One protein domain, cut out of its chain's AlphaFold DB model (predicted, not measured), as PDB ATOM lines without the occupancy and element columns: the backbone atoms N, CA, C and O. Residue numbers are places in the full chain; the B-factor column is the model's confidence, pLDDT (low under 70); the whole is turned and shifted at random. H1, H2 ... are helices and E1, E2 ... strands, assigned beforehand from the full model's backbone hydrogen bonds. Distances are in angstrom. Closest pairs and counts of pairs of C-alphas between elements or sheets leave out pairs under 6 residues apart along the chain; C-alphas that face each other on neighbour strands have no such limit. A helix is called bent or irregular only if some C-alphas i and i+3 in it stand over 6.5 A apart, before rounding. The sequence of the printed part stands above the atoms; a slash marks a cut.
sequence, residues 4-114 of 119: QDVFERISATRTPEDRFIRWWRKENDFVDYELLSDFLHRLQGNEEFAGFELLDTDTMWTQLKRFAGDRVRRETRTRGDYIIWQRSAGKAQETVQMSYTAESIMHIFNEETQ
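What this domain is: This is residues 4 to 114 of the 119 residues of an uncharacterized protein of Deltaproteobacteria bacterium (UniProt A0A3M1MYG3). Two small three-stranded sheets, E2 E1 E3 and E4 E5 E6, stand at opposite ends of the longest axis, with helices H3 and H4 side by side between them. H2 stands over the first sheet, and H1 only grazes that sheet by its E3 edge. The printed part has 111 residues with four named helices and six named strands, in the order H1 E1 E2 H2 E3 H3 E4 E5 E6 H4; both sheets are antiparallel in the orders given, and the class is mixed. It is only just compact, close to loose, with a radius of gyration of the C-alphas of 15.6 A and spans of 43 by 33 by 20 A.

Where its parts are: Find C-alpha 4 at (27.556, 81.720, -5.845); from there H1 runs to residue 13, 14.4 A away. Next come E1, residues 20 to 24, and E2, residues 31 to 35, 13.7 A and 13.9 A long. H2, residues 36 to 42, is 10.1 A long, and E3, residues 51 to 55, is 13.5 A. H3 runs 18.3 A from C-alpha 57 at (44.274, 73.720, -22.885) to residue 71; it is irregular, with C-alphas 67 and 70 9.4 A apart. E4, residues 72 to 77, is 15.9 A long, E5, residues 80 to 89, 26.8 A, and E6, residues 92 to 99, 22.6 A. H4, residues 102 to 112, ends after 15.3 A at C-alpha 112 (44.084, 88.724, -31.005).

How they stand to each other: H1 is close to H2 but not clearly touching, the closest C-alphas being those of Phe 7 and Leu 40, 7.3 A apart. H2 lies over E2 at a height of 7.7 A over the sheet and only just stands up from it, at 42 degrees. E2, H2 and E3 form a split strand-helix-strand unit, two strands running the same way with E1 between them, and its crossover is right-handed. Look at N 22 and O 53, 2.8 A, between E1 and E3, and N 23 and O 32, 2.9 A, in the hairpin E1 and E2. H3 touches H4, closest at the C-alphas of Leu 64 and Phe 109, 5.5 A, the same way at a tilt of 36 degrees, only just steep. H4 is on the sheet E4 E5 E6 at a height of 9.5 A, over E5 and only just over E6, and runs along the strands, at 16 degrees to E5 on the local plane; H3 is at that sheet's level. This strongly twisted sheet is a meander, each strand the antiparallel neighbour of the one before; find N 75 and O 82, 2.8 A, and N 85 and O 96, 2.9 A. In H1, H2 and H4 every O i to N i+4 pair is within hydrogen-bond range; in H3, 9 of 11 are.

The domain as a whole: The two C-alphas farthest apart, those of Glu 27 and Thr 78, are 47.7 A apart. The printed part has no cut, and no link is long. The mean pLDDT of the printed part is 92.4; look for values under 70 at residues 28 to 29.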
ATOM      1  N   GLN A   4      27.525  82.841  -6.794       91.19
ATOM      2  CA  GLN A   4      27.556  81.720  -5.845       91.19
ATOM      3  C   GLN A   4      27.173  80.381  -6.505       91.19
ATOM      4  O   GLN A   4      27.898  79.399  -6.363       91.19
ATOM      5  N   ASP A   5      26.090  80.354  -7.291       92.62
ATOM      6  CA  ASP A   5      25.655  79.146  -8.008       92.62
ATOM      7  C   ASP A   5      26.724  78.689  -9.015       92.62
ATOM      8  O   ASP A   5      26.964  77.496  -9.201       92.62
ATOM      9  N   VAL A   6      27.375  79.647  -9.687       94.12
ATOM     10  CA  VAL A   6      28.464  79.368 -10.631       94.12
ATOM     11  C   VAL A   6      29.650  78.742  -9.905       94.12
ATOM     12  O   VAL A   6      30.147  77.706 -10.342       94.12
ATOM     13  N   PHE A   7      30.066  79.317  -8.776       94.19
ATOM     14  CA  PHE A   7      31.165  78.795  -7.968       94.19
ATOM     15  C   PHE A   7      30.913  77.351  -7.515       94.19
ATOM     16  O   PHE A   7      31.795  76.495  -7.639       94.19
ATOM     17  N   GLU A   8      29.707  77.065  -7.022       94.00
ATOM     18  CA  GLU A   8      29.314  75.728  -6.572       94.00
ATOM     19  C   GLU A   8      29.336  74.720  -7.721       94.00
ATOM     20  O   GLU A   8      29.907  73.635  -7.585       94.00
ATOM     21  N   ARG A   9      28.791  75.092  -8.885       95.56
ATOM     22  CA  ARG A   9      28.806  74.228 -10.069       95.56
ATOM     23  C   ARG A   9      30.224  73.951 -10.555       95.56
ATOM     24  O   ARG A   9      30.554  72.790 -10.763       95.56
ATOM     25  N   ILE A  10      31.069  74.978 -10.680       95.50
ATOM     26  CA  ILE A  10      32.478  74.809 -11.065       95.50
ATOM     27  C   ILE A  10      33.183  73.884 -10.074       95.50
ATOM     28  O   ILE A  10      33.872  72.957 -10.481       95.50
ATOM     29  N   SER A  11      32.991  74.097  -8.773       93.75
ATOM     30  CA  SER A  11      33.630  73.277  -7.739       93.75
ATOM     31  C   SER A  11      33.216  71.805  -7.813       93.75
ATOM     32  O   SER A  11      34.035  70.935  -7.524       93.75
ATOM     33  N   ALA A  12      31.974  71.528  -8.219       94.44
ATOM     34  CA  ALA A  12      31.443  70.175  -8.356       94.44
ATOM     35  C   ALA A  12      31.850  69.479  -9.665       94.44
ATOM     36  O   ALA A  12      31.956  68.254  -9.681       94.44
ATOM     37  N   THR A  13      32.041  70.224 -10.759       93.88
ATOM     38  CA  THR A  13      32.259  69.637 -12.093       93.88
ATOM     39  C   THR A  13      33.683  69.761 -12.613       93.88
ATOM     40  O   THR A  13      34.018  69.053 -13.559       93.88
ATOM     41  N   ARG A  14      34.505  70.661 -12.057       94.88
ATOM     42  CA  ARG A  14      35.852  70.912 -12.581       94.88
ATOM     43  C   ARG A  14      36.754  69.691 -12.454       94.88
ATOM     44  O   ARG A  14      36.737  68.967 -11.456       94.88
ATOM     45  N   THR A  15      37.625  69.562 -13.430       95.25
ATOM     46  CA  THR A  15      38.710  68.597 -13.511       95.25
ATOM     47  C   THR A  15      40.061  69.316 -13.384       95.25
ATOM     48  O   THR A  15      40.133  70.539 -13.526       95.25
ATOM     49  N   PRO A  16      41.158  68.602 -13.080       93.12
ATOM     50  CA  PRO A  16      42.508  69.175 -13.106       93.12
ATOM     51  C   PRO A  16      42.934  69.748 -14.470       93.12
ATOM     52  O   PRO A  16      43.883  70.538 -14.541       93.12
ATOM     53  N   GLU A  17      42.276  69.332 -15.547       95.00
ATOM     54  CA  GLU A  17      42.525  69.751 -16.923       95.00
ATOM     55  C   GLU A  17      41.848  71.085 -17.262       95.00
ATOM     56  O   GLU A  17      42.331  71.796 -18.145       95.00
ATOM     57  N   ASP A  18      40.801  71.469 -16.527       96.69
ATOM     58  CA  ASP A  18      40.092  72.731 -16.726       96.69
ATOM     59  C   ASP A  18      40.964  73.915 -16.295       96.69
ATOM     60  O   ASP A  18      41.253  74.126 -15.111       96.69
ATOM     61  N   ARG A  19      41.396  74.712 -17.275       97.50
ATOM     62  CA  ARG A  19      42.254  75.891 -17.058       97.50
ATOM     63  C   ARG A  19      41.574  77.198 -17.411       97.50
ATOM     64  O   ARG A  19      42.022  78.252 -16.965       97.50
ATOM     65  N   PHE A  20      40.486  77.129 -18.163       98.12
ATOM     66  CA  PHE A  20      39.797  78.288 -18.694       98.12
ATOM     67  C   PHE A  20      38.309  78.203 -18.420       98.12
ATOM     68  O   PHE A  20      37.751  77.130 -18.179       98.12
ATOM     69  N   ILE A  21      37.667  79.355 -18.512       97.25
ATOM     70  CA  ILE A  21      36.221  79.461 -18.496       97.25
ATOM     71  C   ILE A  21      35.773  80.353 -19.641       97.25
ATOM     72  O   ILE A  21      36.327  81.427 -19.874       97.25
ATOM     73  N   ARG A  22      34.748  79.881 -20.340       95.50
ATOM     74  CA  ARG A  22      33.925  80.657 -21.255       95.50
ATOM     75  C   ARG A  22      32.611  80.957 -20.551       95.50
ATOM     76  O   ARG A  22      31.989  80.034 -20.033       95.50
ATOM     77  N   TRP A  23      32.149  82.198 -20.532       94.44
ATOM     78  CA  TRP A  23      30.888  82.556 -19.874       94.44
ATOM     79  C   TRP A  23      30.148  83.665 -20.619       94.44
ATOM     80  O   TRP A  23      30.712  84.359 -21.459       94.44
ATOM     81  N   TRP A  24      28.847  83.779 -20.354       92.88
ATOM     82  CA  TRP A  24      27.973  84.762 -20.996       92.88
ATOM     83  C   TRP A  24      26.857  85.211 -20.048       92.88
ATOM     84  O   TRP A  24      26.451  84.488 -19.124       92.88
ATOM     85  N   ARG A  25      26.340  86.424 -20.271       90.19
ATOM     86  CA  ARG A  25      25.228  87.014 -19.503       90.19
ATOM     87  C   ARG A  25      23.958  87.033 -20.342       90.19
ATOM     88  O   ARG A  25      24.006  86.953 -21.558       90.19
ATOM     89  N   LYS A  26      22.800  87.117 -19.688       82.06
ATOM     90  CA  LYS A  26      21.500  87.032 -20.376       82.06
ATOM     91  C   LYS A  26      21.205  88.263 -21.236       82.06
ATOM     92  O   LYS A  26      20.480  88.160 -22.214       82.06
ATOM     93  N   GLU A  27      21.740  89.408 -20.832       75.06
ATOM     94  CA  GLU A  27      21.515  90.705 -21.480       75.06
ATOM     95  C   GLU A  27      22.550  91.018 -22.566       75.06
ATOM     96  O   GLU A  27      22.380  91.974 -23.314       75.06
ATOM     97  N   ASN A  28      23.612  90.217 -22.652       66.38
ATOM     98  CA  ASN A  28      24.738  90.450 -23.539       66.38
ATOM     99  C   ASN A  28      24.841  89.297 -24.534       66.38
ATOM    100  O   ASN A  28      25.082  88.163 -24.130       66.38
ATOM    101  N   ASP A  29      24.782  89.605 -25.828       69.00
ATOM    102  CA  ASP A  29      25.092  88.665 -26.921       69.00
ATOM    103  C   ASP A  29      26.605  88.367 -27.032       69.00
ATOM    104  O   ASP A  29      27.111  88.026 -28.101       69.00
ATOM    105  N   PHE A  30      27.341  88.553 -25.933       76.50
ATOM    106  CA  PHE A  30      28.791  88.494 -25.868       76.50
ATOM    107  C   PHE A  30      29.236  87.309 -25.026       76.50
ATOM    108  O   PHE A  30      28.647  86.986 -23.986       76.50
ATOM    109  N   VAL A  31      30.314  86.692 -25.488       89.44
ATOM    110  CA  VAL A  31      30.988  85.591 -24.815       89.44
ATOM    111  C   VAL A  31      32.356  86.066 -24.345       89.44
ATOM    112  O   VAL A  31      33.173  86.500 -25.155       89.44
ATOM    113  N   ASP A  32      32.622  85.905 -23.055       90.94
ATOM    114  CA  ASP A  32      33.909  86.213 -22.445       90.94
ATOM    115  C   ASP A  32      34.710  84.931 -22.183       90.94
ATOM    116  O   ASP A  32      34.147  83.878 -21.863       90.94
ATOM    117  N   TYR A  33      36.033  85.035 -22.320       95.12
ATOM    118  CA  TYR A  33      36.996  83.973 -22.033       95.12
ATOM    119  C   TYR A  33      38.049  84.489 -21.058       95.12
ATOM    120  O   TYR A  33      38.545  85.602 -21.209       95.12
ATOM    121  N   GLU A  34      38.437  83.666 -20.089       95.50
ATOM    122  CA  GLU A  34      39.537  83.989 -19.177       95.50
ATOM    123  C   GLU A  34      40.128  82.740 -18.516       95.50
ATOM    124  O   GLU A  34      39.627  81.620 -18.675       95.50
ATOM    125  N   LEU A  35      41.219  82.930 -17.769       97.44
ATOM    126  CA  LEU A  35      41.767  81.884 -16.914       97.44
ATOM    127  C   LEU A  35      40.789  81.574 -15.784       97.44
ATOM    128  O   LEU A  35      40.300  82.469 -15.097       97.44
ATOM    129  N   LEU A  36      40.561  80.286 -15.537       96.94
ATOM    130  CA  LEU A  36      39.650  79.842 -14.485       96.94
ATOM    131  C   LEU A  36      40.084  80.353 -13.102       96.94
ATOM    132  O   LEU A  36      39.240  80.686 -12.274       96.94
ATOM    133  N   SER A  37      41.394  80.438 -12.852       95.06
ATOM    134  CA  SER A  37      41.942  81.012 -11.617       95.06
ATOM    135  C   SER A  37      41.506  82.459 -11.411       95.06
ATOM    136  O   SER A  37      41.088  82.823 -10.312       95.06
ATOM    137  N   ASP A  38      41.579  83.258 -12.469       95.00
ATOM    138  CA  ASP A  38      41.337  84.696 -12.423       95.00
ATOM    139  C   ASP A  38      39.843  84.960 -12.268       95.00
ATOM    140  O   ASP A  38      39.442  85.763 -11.420       95.00
ATOM    141  N   PHE A  39      39.020  84.186 -12.984       95.31
ATOM    142  CA  PHE A  39      37.572  84.195 -12.827       95.31
ATOM    143  C   PHE A  39      37.164  83.917 -11.385       95.31
ATOM    144  O   PHE A  39      36.436  84.701 -10.784       95.31
ATOM    145  N   LEU A  40      37.661  82.823 -10.800       94.00
ATOM    146  CA  LEU A  40      37.323  82.440  -9.429       94.00
ATOM    147  C   LEU A  40      37.816  83.464  -8.402       94.00
ATOM    148  O   LEU A  40      37.165  83.647  -7.376       94.00
ATOM    149  N   HIS A  41      38.940  84.134  -8.665       93.88
ATOM    150  CA  HIS A  41      39.461  85.172  -7.783       93.88
ATOM    151  C   HIS A  41      38.581  86.429  -7.773       93.88
ATOM    152  O   HIS A  41      38.397  87.040  -6.720       93.88
ATOM    153  N   ARG A  42      38.037  86.820  -8.932       92.25
ATOM    154  CA  ARG A  42      37.224  88.039  -9.071       92.25
ATOM    155  C   ARG A  42      35.721  87.821  -8.899       92.25
ATOM    156  O   ARG A  42      34.994  88.803  -8.779       92.25
ATOM    157  N   LEU A  43      35.253  86.571  -8.928       91.44
ATOM    158  CA  LEU A  43      33.836  86.213  -8.927       91.44
ATOM    159  C   LEU A  43      33.100  86.825  -7.730       91.44
ATOM    160  O   LEU A  43      33.340  86.459  -6.579       91.44
ATOM    161  N   GLN A  44      32.160  87.729  -8.006       85.56
ATOM    162  CA  GLN A  44      31.310  88.321  -6.975       85.56
ATOM    163  C   GLN A  44      29.973  87.582  -6.875       85.56
ATOM    164  O   GLN A  44      29.356  87.217  -7.875       85.56
ATOM    165  N   GLY A  45      29.480  87.385  -5.649       80.50
ATOM    166  CA  GLY A  45      28.267  86.596  -5.397       80.50
ATOM    167  C   GLY A  45      26.974  87.175  -5.991       80.50
ATOM    168  O   GLY A  45      25.998  86.445  -6.146       80.50
ATOM    169  N   ASN A  46      26.948  88.465  -6.332       82.38
ATOM    170  CA  ASN A  46      25.798  89.159  -6.919       82.38
ATOM    171  C   ASN A  46      25.853  89.280  -8.451       82.38
ATOM    172  O   ASN A  46      24.889  89.776  -9.028       82.38
ATOM    173  N   GLU A  47      26.929  88.841  -9.109       85.44
ATOM    174  CA  GLU A  47      26.986  88.839 -10.571       85.44
ATOM    175  C   GLU A  47      26.001  87.825 -11.160       85.44
ATOM    176  O   GLU A  47      25.869  86.703 -10.662       85.44
ATOM    177  N   GLU A  48      25.313  88.220 -12.233       89.12
ATOM    178  CA  GLU A  48      24.374  87.361 -12.948       89.12
ATOM    179  C   GLU A  48      24.980  86.797 -14.234       89.12
ATOM    180  O   GLU A  48      25.458  87.523 -15.106       89.12
ATOM    181  N   PHE A  49      24.882  85.478 -14.372       91.81
ATOM    182  CA  PHE A  49      25.361  84.703 -15.509       91.81
ATOM    183  C   PHE A  49      24.200  83.954 -16.162       91.81
ATOM    184  O   PHE A  49      23.344  83.382 -15.470       91.81
ATOM    185  N   ALA A  50      24.181  83.919 -17.493       92.62
ATOM    186  CA  ALA A  50      23.278  83.057 -18.250       92.62
ATOM    187  C   ALA A  50      23.835  81.634 -18.356       92.62
ATOM    188  O   ALA A  50      23.077  80.673 -18.234       92.62
ATOM    189  N   GLY A  51      25.150  81.494 -18.509       93.31
ATOM    190  CA  GLY A  51      25.811  80.199 -18.571       93.31
ATOM    191  C   GLY A  51      27.328  80.310 -18.576       93.31
ATOM    192  O   GLY A  51      27.886  81.408 -18.636       93.31
ATOM    193  N   PHE A  52      27.970  79.153 -18.464       95.62
ATOM    194  CA  PHE A  52      29.410  79.006 -18.579       95.62
ATOM    195  C   PHE A  52      29.773  77.611 -19.094       95.62
ATOM    196  O   PHE A  52      28.971  76.676 -19.010       95.62
ATOM    197  N   GLU A  53      30.997  77.488 -19.584       96.44
ATOM    198  CA  GLU A  53      31.639  76.269 -20.051       96.44
ATOM    199  C   GLU A  53      33.093  76.277 -19.553       96.44
ATOM    200  O   GLU A  53      33.782  77.293 -19.654       96.44
ATOM    201  N   LEU A  54      33.545  75.164 -18.971       97.38
ATOM    202  CA  LEU A  54      34.946  74.978 -18.592       97.38
ATOM    203  C   LEU A  54      35.705  74.408 -19.783       97.38
ATOM    204  O   LEU A  54      35.179  73.542 -20.481       97.38
ATOM    205  N   LEU A  55      36.910  74.917 -20.024       97.81
ATOM    206  CA  LEU A  55      37.726  74.493 -21.154       97.81
ATOM    207  C   LEU A  55      39.114  74.067 -20.681       97.81
ATOM    208  O   LEU A  55      39.734  74.697 -19.812       97.81
ATOM    209  N   ASP A  56      39.620  73.029 -21.332       97.44
ATOM    210  CA  ASP A  56      41.004  72.597 -21.225       97.44
ATOM    211  C   ASP A  56      41.926  73.383 -22.179       97.44
ATOM    212  O   ASP A  56      41.514  74.228 -22.986       97.44
ATOM    213  N   THR A  57      43.222  73.097 -22.072       96.56
ATOM    214  CA  THR A  57      44.274  73.720 -22.885       96.56
ATOM    215  C   THR A  57      44.126  73.456 -24.379       96.56
ATOM    216  O   THR A  57      44.364  74.363 -25.178       96.56
ATOM    217  N   ASP A  58      43.709  72.256 -24.779       96.44
ATOM    218  CA  ASP A  58      43.598  71.896 -26.195       96.44
ATOM    219  C   ASP A  58      42.391  72.573 -26.860       96.44
ATOM    220  O   ASP A  58      42.477  73.059 -27.999       96.44
ATOM    221  N   THR A  59      41.283  72.682 -26.129       97.25
ATOM    222  CA  THR A  59      40.085  73.400 -26.555       97.25
ATOM    223  C   THR A  59      40.386  74.885 -26.700       97.25
ATOM    224  O   THR A  59      40.101  75.465 -27.753       97.25
ATOM    225  N   MET A  60      41.045  75.497 -25.710       97.25
ATOM    226  CA  MET A  60      41.400  76.914 -25.787       97.25
ATOM    227  C   MET A  60      42.436  77.198 -26.885       97.25
ATOM    228  O   MET A  60      42.312  78.172 -27.626       97.25
ATOM    229  N   TRP A  61      43.413  76.309 -27.080       97.44
ATOM    230  CA  TRP A  61      44.349  76.392 -28.203       97.44
ATOM    231  C   TRP A  61      43.637  76.329 -29.558       97.44
ATOM    232  O   TRP A  61      44.002  77.034 -30.502       97.44
ATOM    233  N   THR A  62      42.598  75.501 -29.667       96.81
ATOM    234  CA  THR A  62      41.767  75.431 -30.871       96.81
ATOM    235  C   THR A  62      41.006  76.733 -31.105       96.81
ATOM    236  O   THR A  62      40.964  77.185 -32.248       96.81
ATOM    237  N   GLN A  63      40.468  77.369 -30.058       95.56
ATOM    238  CA  GLN A  63      39.843  78.690 -30.188       95.56
ATOM    239  C   GLN A  63      40.851  79.745 -30.636       95.56
ATOM    240  O   GLN A  63      40.606  80.429 -31.622       95.56
ATOM    241  N   LEU A  64      42.023  79.818 -30.001       95.69
ATOM    242  CA  LEU A  64      43.073  80.756 -30.397       95.69
ATOM    243  C   LEU A  64      43.450  80.612 -31.882       95.69
ATOM    244  O   LEU A  64      43.503  81.604 -32.605       95.69
ATOM    245  N   LYS A  65      43.631  79.381 -32.373       95.88
ATOM    246  CA  LYS A  65      43.912  79.137 -33.798       95.88
ATOM    247  C   LYS A  65      42.800  79.616 -34.734       95.88
ATOM    248  O   LYS A  65      43.099  79.966 -35.869       95.88
ATOM    249  N   ARG A  66      41.535  79.643 -34.299       94.25
ATOM    250  CA  ARG A  66      40.433  80.170 -35.125       94.25
ATOM    251  C   ARG A  66      40.555  81.676 -35.353       94.25
ATOM    252  O   ARG A  66      40.238  82.125 -36.448       94.25
ATOM    253  N   PHE A  67      41.024  82.428 -34.358       91.38
ATOM    254  CA  PHE A  67      41.180  83.884 -34.458       91.38
ATOM    255  C   PHE A  67      42.515  84.287 -35.088       91.38
ATOM    256  O   PHE A  67      42.553  85.107 -36.002       91.38
ATOM    257  N   ALA A  68      43.610  83.680 -34.636       91.94
ATOM    258  CA  ALA A  68      44.949  84.043 -35.082       91.94
ATOM    259  C   ALA A  68      45.382  83.335 -36.383       91.94
ATOM    260  O   ALA A  68      46.308  83.791 -37.058       91.94
ATOM    261  N   GLY A  69      44.727  82.232 -36.763       92.81
ATOM    262  CA  GLY A  69      45.053  81.466 -37.966       92.81
ATOM    263  C   GLY A  69      46.505  80.981 -37.978       92.81
ATOM    264  O   GLY A  69      47.042  80.549 -36.959       92.81
ATOM    265  N   ASP A  70      47.164  81.110 -39.132       93.38
ATOM    266  CA  ASP A  70      48.559  80.690 -39.327       93.38
ATOM    267  C   ASP A  70      49.582  81.572 -38.591       93.38
ATOM    268  O   ASP A  70      50.769  81.237 -38.545       93.38
ATOM    269  N   ARG A  71      49.148  82.688 -37.982       93.69
ATOM    270  CA  ARG A  71      50.035  83.537 -37.176       93.69
ATOM    271  C   ARG A  71      50.488  82.845 -35.899       93.69
ATOM    272  O   ARG A  71      51.494  83.258 -35.333       93.69
ATOM    273  N   VAL A  72      49.784  81.814 -35.436       96.56
ATOM    274  CA  VAL A  72      50.146  81.054 -34.235       96.56
ATOM    275  C   VAL A  72      50.418  79.599 -34.575       96.56
ATOM    276  O   VAL A  72      49.673  78.943 -35.298       96.56
ATOM    277  N   ARG A  73      51.482  79.049 -33.996       96.94
ATOM    278  CA  ARG A  73      51.797  77.621 -34.106       96.94
ATOM    279  C   ARG A  73      52.478  77.102 -32.853       96.94
ATOM    280  O   ARG A  73      53.188  77.838 -32.173       96.94
ATOM    281  N   ARG A  74      52.273  75.815 -32.571       97.12
ATOM    282  CA  ARG A  74      52.936  75.093 -31.481       97.12
ATOM    283  C   ARG A  74      54.167  74.387 -32.036       97.12
ATOM    284  O   ARG A  74      54.086  73.728 -33.069       97.12
ATOM    285  N   GLU A  75      55.288  74.515 -31.345       97.00
ATOM    286  CA  GLU A  75      56.517  73.778 -31.624       97.00
ATOM    287  C   GLU A  75      56.944  72.977 -30.399       97.00
ATOM    288  O   GLU A  75      57.135  73.541 -29.323       97.00
ATOM    289  N   THR A  76      57.177  71.682 -30.588       95.88
ATOM    290  CA  THR A  76      57.817  70.836 -29.577       95.88
ATOM    291  C   THR A  76      59.327  70.910 -29.735       95.88
ATOM    292  O   THR A  76      59.869  70.658 -30.811       95.88
ATOM    293  N   ARG A  77      60.023  71.273 -28.657       93.50
ATOM    294  CA  ARG A  77      61.485  71.388 -28.609       93.50
ATOM    295  C   ARG A  77      62.037  70.597 -27.421       93.50
ATOM    296  O   ARG A  77      61.302  70.157 -26.545       93.50
ATOM    297  N   THR A  78      63.362  70.465 -27.340       92.38
ATOM    298  CA  THR A  78      64.044  69.688 -26.281       92.38
ATOM    299  C   THR A  78      63.697  70.145 -24.858       92.38
ATOM    300  O   THR A  78      63.766  69.351 -23.929       92.38
ATOM    301  N   ARG A  79      63.347  71.426 -24.669       90.94
ATOM    302  CA  ARG A  79      63.022  72.019 -23.358       90.94
ATOM    303  C   ARG A  79      61.518  72.139 -23.084       90.94
ATOM    304  O   ARG A  79      61.140  72.787 -22.115       90.94
ATOM    305  N   GLY A  80      60.684  71.528 -23.923       94.06
ATOM    306  CA  GLY A  80      59.230  71.581 -23.828       94.06
ATOM    307  C   GLY A  80      58.585  72.214 -25.055       94.06
ATOM    308  O   GLY A  80      59.229  72.435 -26.085       94.06
ATOM    309  N   ASP A  81      57.295  72.492 -24.919       97.25
ATOM    310  CA  ASP A  81      56.475  73.046 -25.986       97.25
ATOM    311  C   ASP A  81      56.436  74.571 -25.923       97.25
ATOM    312  O   ASP A  81      56.357  75.175 -24.852       97.25
ATOM    313  N   TYR A  82      56.463  75.190 -27.099       97.62
ATOM    314  CA  TYR A  82      56.465  76.636 -27.277       97.62
ATOM    315  C   TYR A  82      55.374  77.064 -28.254       97.62
ATOM    316  O   TYR A  82      55.048  76.344 -29.197       97.62
ATOM    317  N   ILE A  83      54.848  78.268 -28.052       97.88
ATOM    318  CA  ILE A  83      54.014  78.985 -29.013       97.88
ATOM    319  C   ILE A  83      54.918  79.947 -29.773       97.88
ATOM    320  O   ILE A  83      55.618  80.758 -29.165       97.88
ATOM    321  N   ILE A  84      54.896  79.851 -31.097       97.56
ATOM    322  CA  ILE A  84      55.491  80.836 -31.993       97.56
ATOM    323  C   ILE A  84      54.351  81.670 -32.559       97.56
ATOM    324  O   ILE A  84      53.450  81.122 -33.197       97.56
ATOM    325  N   TRP A  85      54.396  82.973 -32.311       97.06
ATOM    326  CA  TRP A  85      53.347  83.908 -32.684       97.06
ATOM    327  C   TRP A  85      53.902  85.053 -33.529       97.06
ATOM    328  O   TRP A  85      54.832  85.745 -33.122       97.06
ATOM    329  N   GLN A  86      53.332  85.254 -34.713       94.94
ATOM    330  CA  GLN A  86      53.549  86.425 -35.554       94.94
ATOM    331  C   GLN A  86      52.582  87.529 -35.127       94.94
ATOM    332  O   GLN A  86      51.459  87.631 -35.619       94.94
ATOM    333  N   ARG A  87      53.018  88.337 -34.165       90.00
ATOM    334  CA  ARG A  87      52.241  89.431 -33.599       90.00
ATOM    335  C   ARG A  87      52.220  90.614 -34.561       90.00
ATOM    336  O   ARG A  87      53.260  91.072 -35.038       90.00
ATOM    337  N   SER A  88      51.025  91.153 -34.795       80.38
ATOM    338  CA  SER A  88      50.855  92.390 -35.560       80.38
ATOM    339  C   SER A  88      51.021  93.601 -34.639       80.38
ATOM    340  O   SER A  88      50.125  93.927 -33.867       80.38
ATOM    341  N   ALA A  89      52.162  94.282 -34.726       73.19
ATOM    342  CA  ALA A  89      52.461  95.493 -33.964       73.19
ATOM    343  C   ALA A  89      52.400  96.720 -34.893       73.19
ATOM    344  O   ALA A  89      53.403  97.189 -35.442       73.19
ATOM    345  N   GLY A  90      51.188  97.232 -35.125       73.25
ATOM    346  CA  GLY A  90      50.959  98.333 -36.061       73.25
ATOM    347  C   GLY A  90      51.274  97.930 -37.506       73.25
ATOM    348  O   GLY A  90      50.602  97.073 -38.069       73.25
ATOM    349  N   LYS A  91      52.284  98.559 -38.126       70.88
ATOM    350  CA  LYS A  91      52.739  98.213 -39.491       70.88
ATOM    351  C   LYS A  91      53.816  97.121 -39.526       70.88
ATOM    352  O   LYS A  91      54.163  96.667 -40.613       70.88
ATOM    353  N   ALA A  92      54.369  96.735 -38.377       74.19
ATOM    354  CA  ALA A  92      55.428  95.738 -38.285       74.19
ATOM    355  C   ALA A  92      54.873  94.379 -37.843       74.19
ATOM    356  O   ALA A  92      53.896  94.300 -37.098       74.19
ATOM    357  N   GLN A  93      55.521  93.313 -38.308       83.19
ATOM    358  CA  GLN A  93      55.311  91.954 -37.820       83.19
ATOM    359  C   GLN A  93      56.467  91.606 -36.885       83.19
ATOM    360  O   GLN A  93      57.631  91.704 -37.277       83.19
ATOM    361  N   GLU A  94      56.147  91.211 -35.661       91.31
ATOM    362  CA  GLU A  94      57.113  90.735 -34.675       91.31
ATOM    363  C   GLU A  94      56.892  89.239 -34.445       91.31
ATOM    364  O   GLU A  94      55.760  88.784 -34.316       91.31
ATOM    365  N   THR A  95      57.969  88.450 -34.400       94.44
ATOM    366  CA  THR A  95      57.866  87.044 -33.987       94.44
ATOM    367  C   THR A  95      58.150  86.937 -32.498       94.44
ATOM    368  O   THR A  95      59.278  87.150 -32.060       94.44
ATOM    369  N   VAL A  96      57.128  86.561 -31.737       95.94
ATOM    370  CA  VAL A  96      57.195  86.337 -30.297       95.94
ATOM    371  C   VAL A  96      57.214  84.835 -30.027       95.94
ATOM    372  O   VAL A  96      56.487  84.060 -30.653       95.94
ATOM    373  N   GLN A  97      58.059  84.411 -29.088       96.25
ATOM    374  CA  GLN A  97      58.103  83.036 -28.600       96.25
ATOM    375  C   GLN A  97      57.700  83.005 -27.127       96.25
ATOM    376  O   GLN A  97      58.289  83.704 -26.306       96.25
ATOM    377  N   MET A  98      56.749  82.137 -26.791       96.81
ATOM    378  CA  MET A  98      56.276  81.921 -25.421       96.81
ATOM    379  C   MET A  98      56.242  80.427 -25.104       96.81
ATOM    380  O   MET A  98      56.184  79.599 -26.013       96.81
ATOM    381  N   SER A  99      56.291  80.057 -23.828       97.44
ATOM    382  CA  SER A  99      56.053  78.667 -23.421       97.44
ATOM    383  C   SER A  99      54.595  78.277 -23.697       97.44
ATOM    384  O   SER A  99      53.701  79.115 -23.612       97.44
ATOM    385  N   TYR A 100      54.328  77.010 -24.013       97.44
ATOM    386  CA  TYR A 100      52.959  76.519 -24.191       97.44
ATOM    387  C   TYR A 100      52.281  76.317 -22.827       97.44
ATOM    388  O   TYR A 100      52.292  75.224 -22.264       97.44
ATOM    389  N   THR A 101      51.734  77.401 -22.274       97.25
ATOM    390  CA  THR A 101      51.014  77.417 -20.991       97.25
ATOM    391  C   THR A 101      49.643  78.065 -21.136       97.25
ATOM    392  O   THR A 101      49.387  78.772 -22.116       97.25
ATOM    393  N   ALA A 102      48.766  77.850 -20.153       97.31
ATOM    394  CA  ALA A 102      47.422  78.414 -20.181       97.31
ATOM    395  C   ALA A 102      47.443  79.951 -20.215       97.31
ATOM    396  O   ALA A 102      46.728  80.576 -20.995       97.31
ATOM    397  N   GLU A 103      48.338  80.552 -19.434       97.69
ATOM    398  CA  GLU A 103      48.547  81.996 -19.351       97.69
ATOM    399  C   GLU A 103      49.025  82.564 -20.687       97.69
ATOM    400  O   GLU A 103      48.528  83.593 -21.138       97.69
ATOM    401  N   SER A 104      49.951  81.870 -21.356       97.81
ATOM    402  CA  SER A 104      50.462  82.300 -22.661       97.81
ATOM    403  C   SER A 104      49.381  82.216 -23.739       97.81
ATOM    404  O   SER A 104      49.260  83.124 -24.554       97.81
ATOM    405  N   ILE A 105      48.554  81.165 -23.722       97.94
ATOM    406  CA  ILE A 105      47.412  81.037 -24.639       97.94
ATOM    407  C   ILE A 105      46.405  82.166 -24.399       97.94
ATOM    408  O   ILE A 105      45.993  82.809 -25.362       97.94
ATOM    409  N   MET A 106      46.034  82.430 -23.142       97.31
ATOM    410  CA  MET A 106      45.074  83.487 -22.813       97.31
ATOM    411  C   MET A 106      45.600  84.873 -23.185       97.31
ATOM    412  O   MET A 106      44.861  85.688 -23.727       97.31
ATOM    413  N   HIS A 107      46.882  85.134 -22.935       96.12
ATOM    414  CA  HIS A 107      47.516  86.394 -23.300       96.12
ATOM    415  C   HIS A 107      47.402  86.668 -24.804       96.12
ATOM    416  O   HIS A 107      46.915  87.727 -25.197       96.12
ATOM    417  N   ILE A 108      47.779  85.692 -25.636       95.81
ATOM    418  CA  ILE A 108      47.695  85.830 -27.094       95.81
ATOM    419  C   ILE A 108      46.233  85.950 -27.534       95.81
ATOM    420  O   ILE A 108      45.921  86.791 -28.369       95.81
ATOM    421  N   PHE A 109      45.333  85.141 -26.964       95.50
ATOM    422  CA  PHE A 109      43.908  85.196 -27.284       95.50
ATOM    423  C   PHE A 109      43.338  86.592 -27.040       95.50
ATOM    424  O   PHE A 109      42.770  87.173 -27.956       95.50
ATOM    425  N   ASN A 110      43.575  87.159 -25.855       93.25
ATOM    426  CA  ASN A 110      43.094  88.488 -25.493       93.25
ATOM    427  C   ASN A 110      43.609  89.577 -26.433       93.25
ATOM    428  O   ASN A 110      42.851  90.482 -26.769       93.25
ATOM    429  N   GLU A 111      44.871  89.503 -26.864       93.00
ATOM    430  CA  GLU A 111      45.417  90.458 -27.832       93.00
ATOM    431  C   GLU A 111      44.815  90.281 -29.232       93.00
ATOM    432  O   GLU A 111      44.482  91.263 -29.892       93.00
ATOM    433  N   GLU A 112      44.640  89.040 -29.685       91.50
ATOM    434  CA  GLU A 112      44.084  88.724 -31.005       91.50
ATOM    435  C   GLU A 112      42.587  89.047 -31.105       91.50
ATOM    436  O   GLU A 112      42.103  89.407 -32.177       91.50
ATOM    437  N   THR A 113      41.853  88.965 -29.995       90.06
ATOM    438  CA  THR A 113      40.428  89.313 -29.928       90.06
ATOM    439  C   THR A 113      40.182  90.729 -29.418       90.06
ATOM    440  O   THR A 113      39.027  91.133 -29.270       90.06
ATOM    441  N   GLN A 114      41.229  91.509 -29.131       85.06
ATOM    442  CA  GLN A 114      41.069  92.850 -28.580       85.06
ATOM    443  C   GLN A 114      40.278  93.740 -29.550       85.06
ATOM    444  O   GLN A 114      40.680  93.974 -30.687       85.06
TER     445      GLN A 114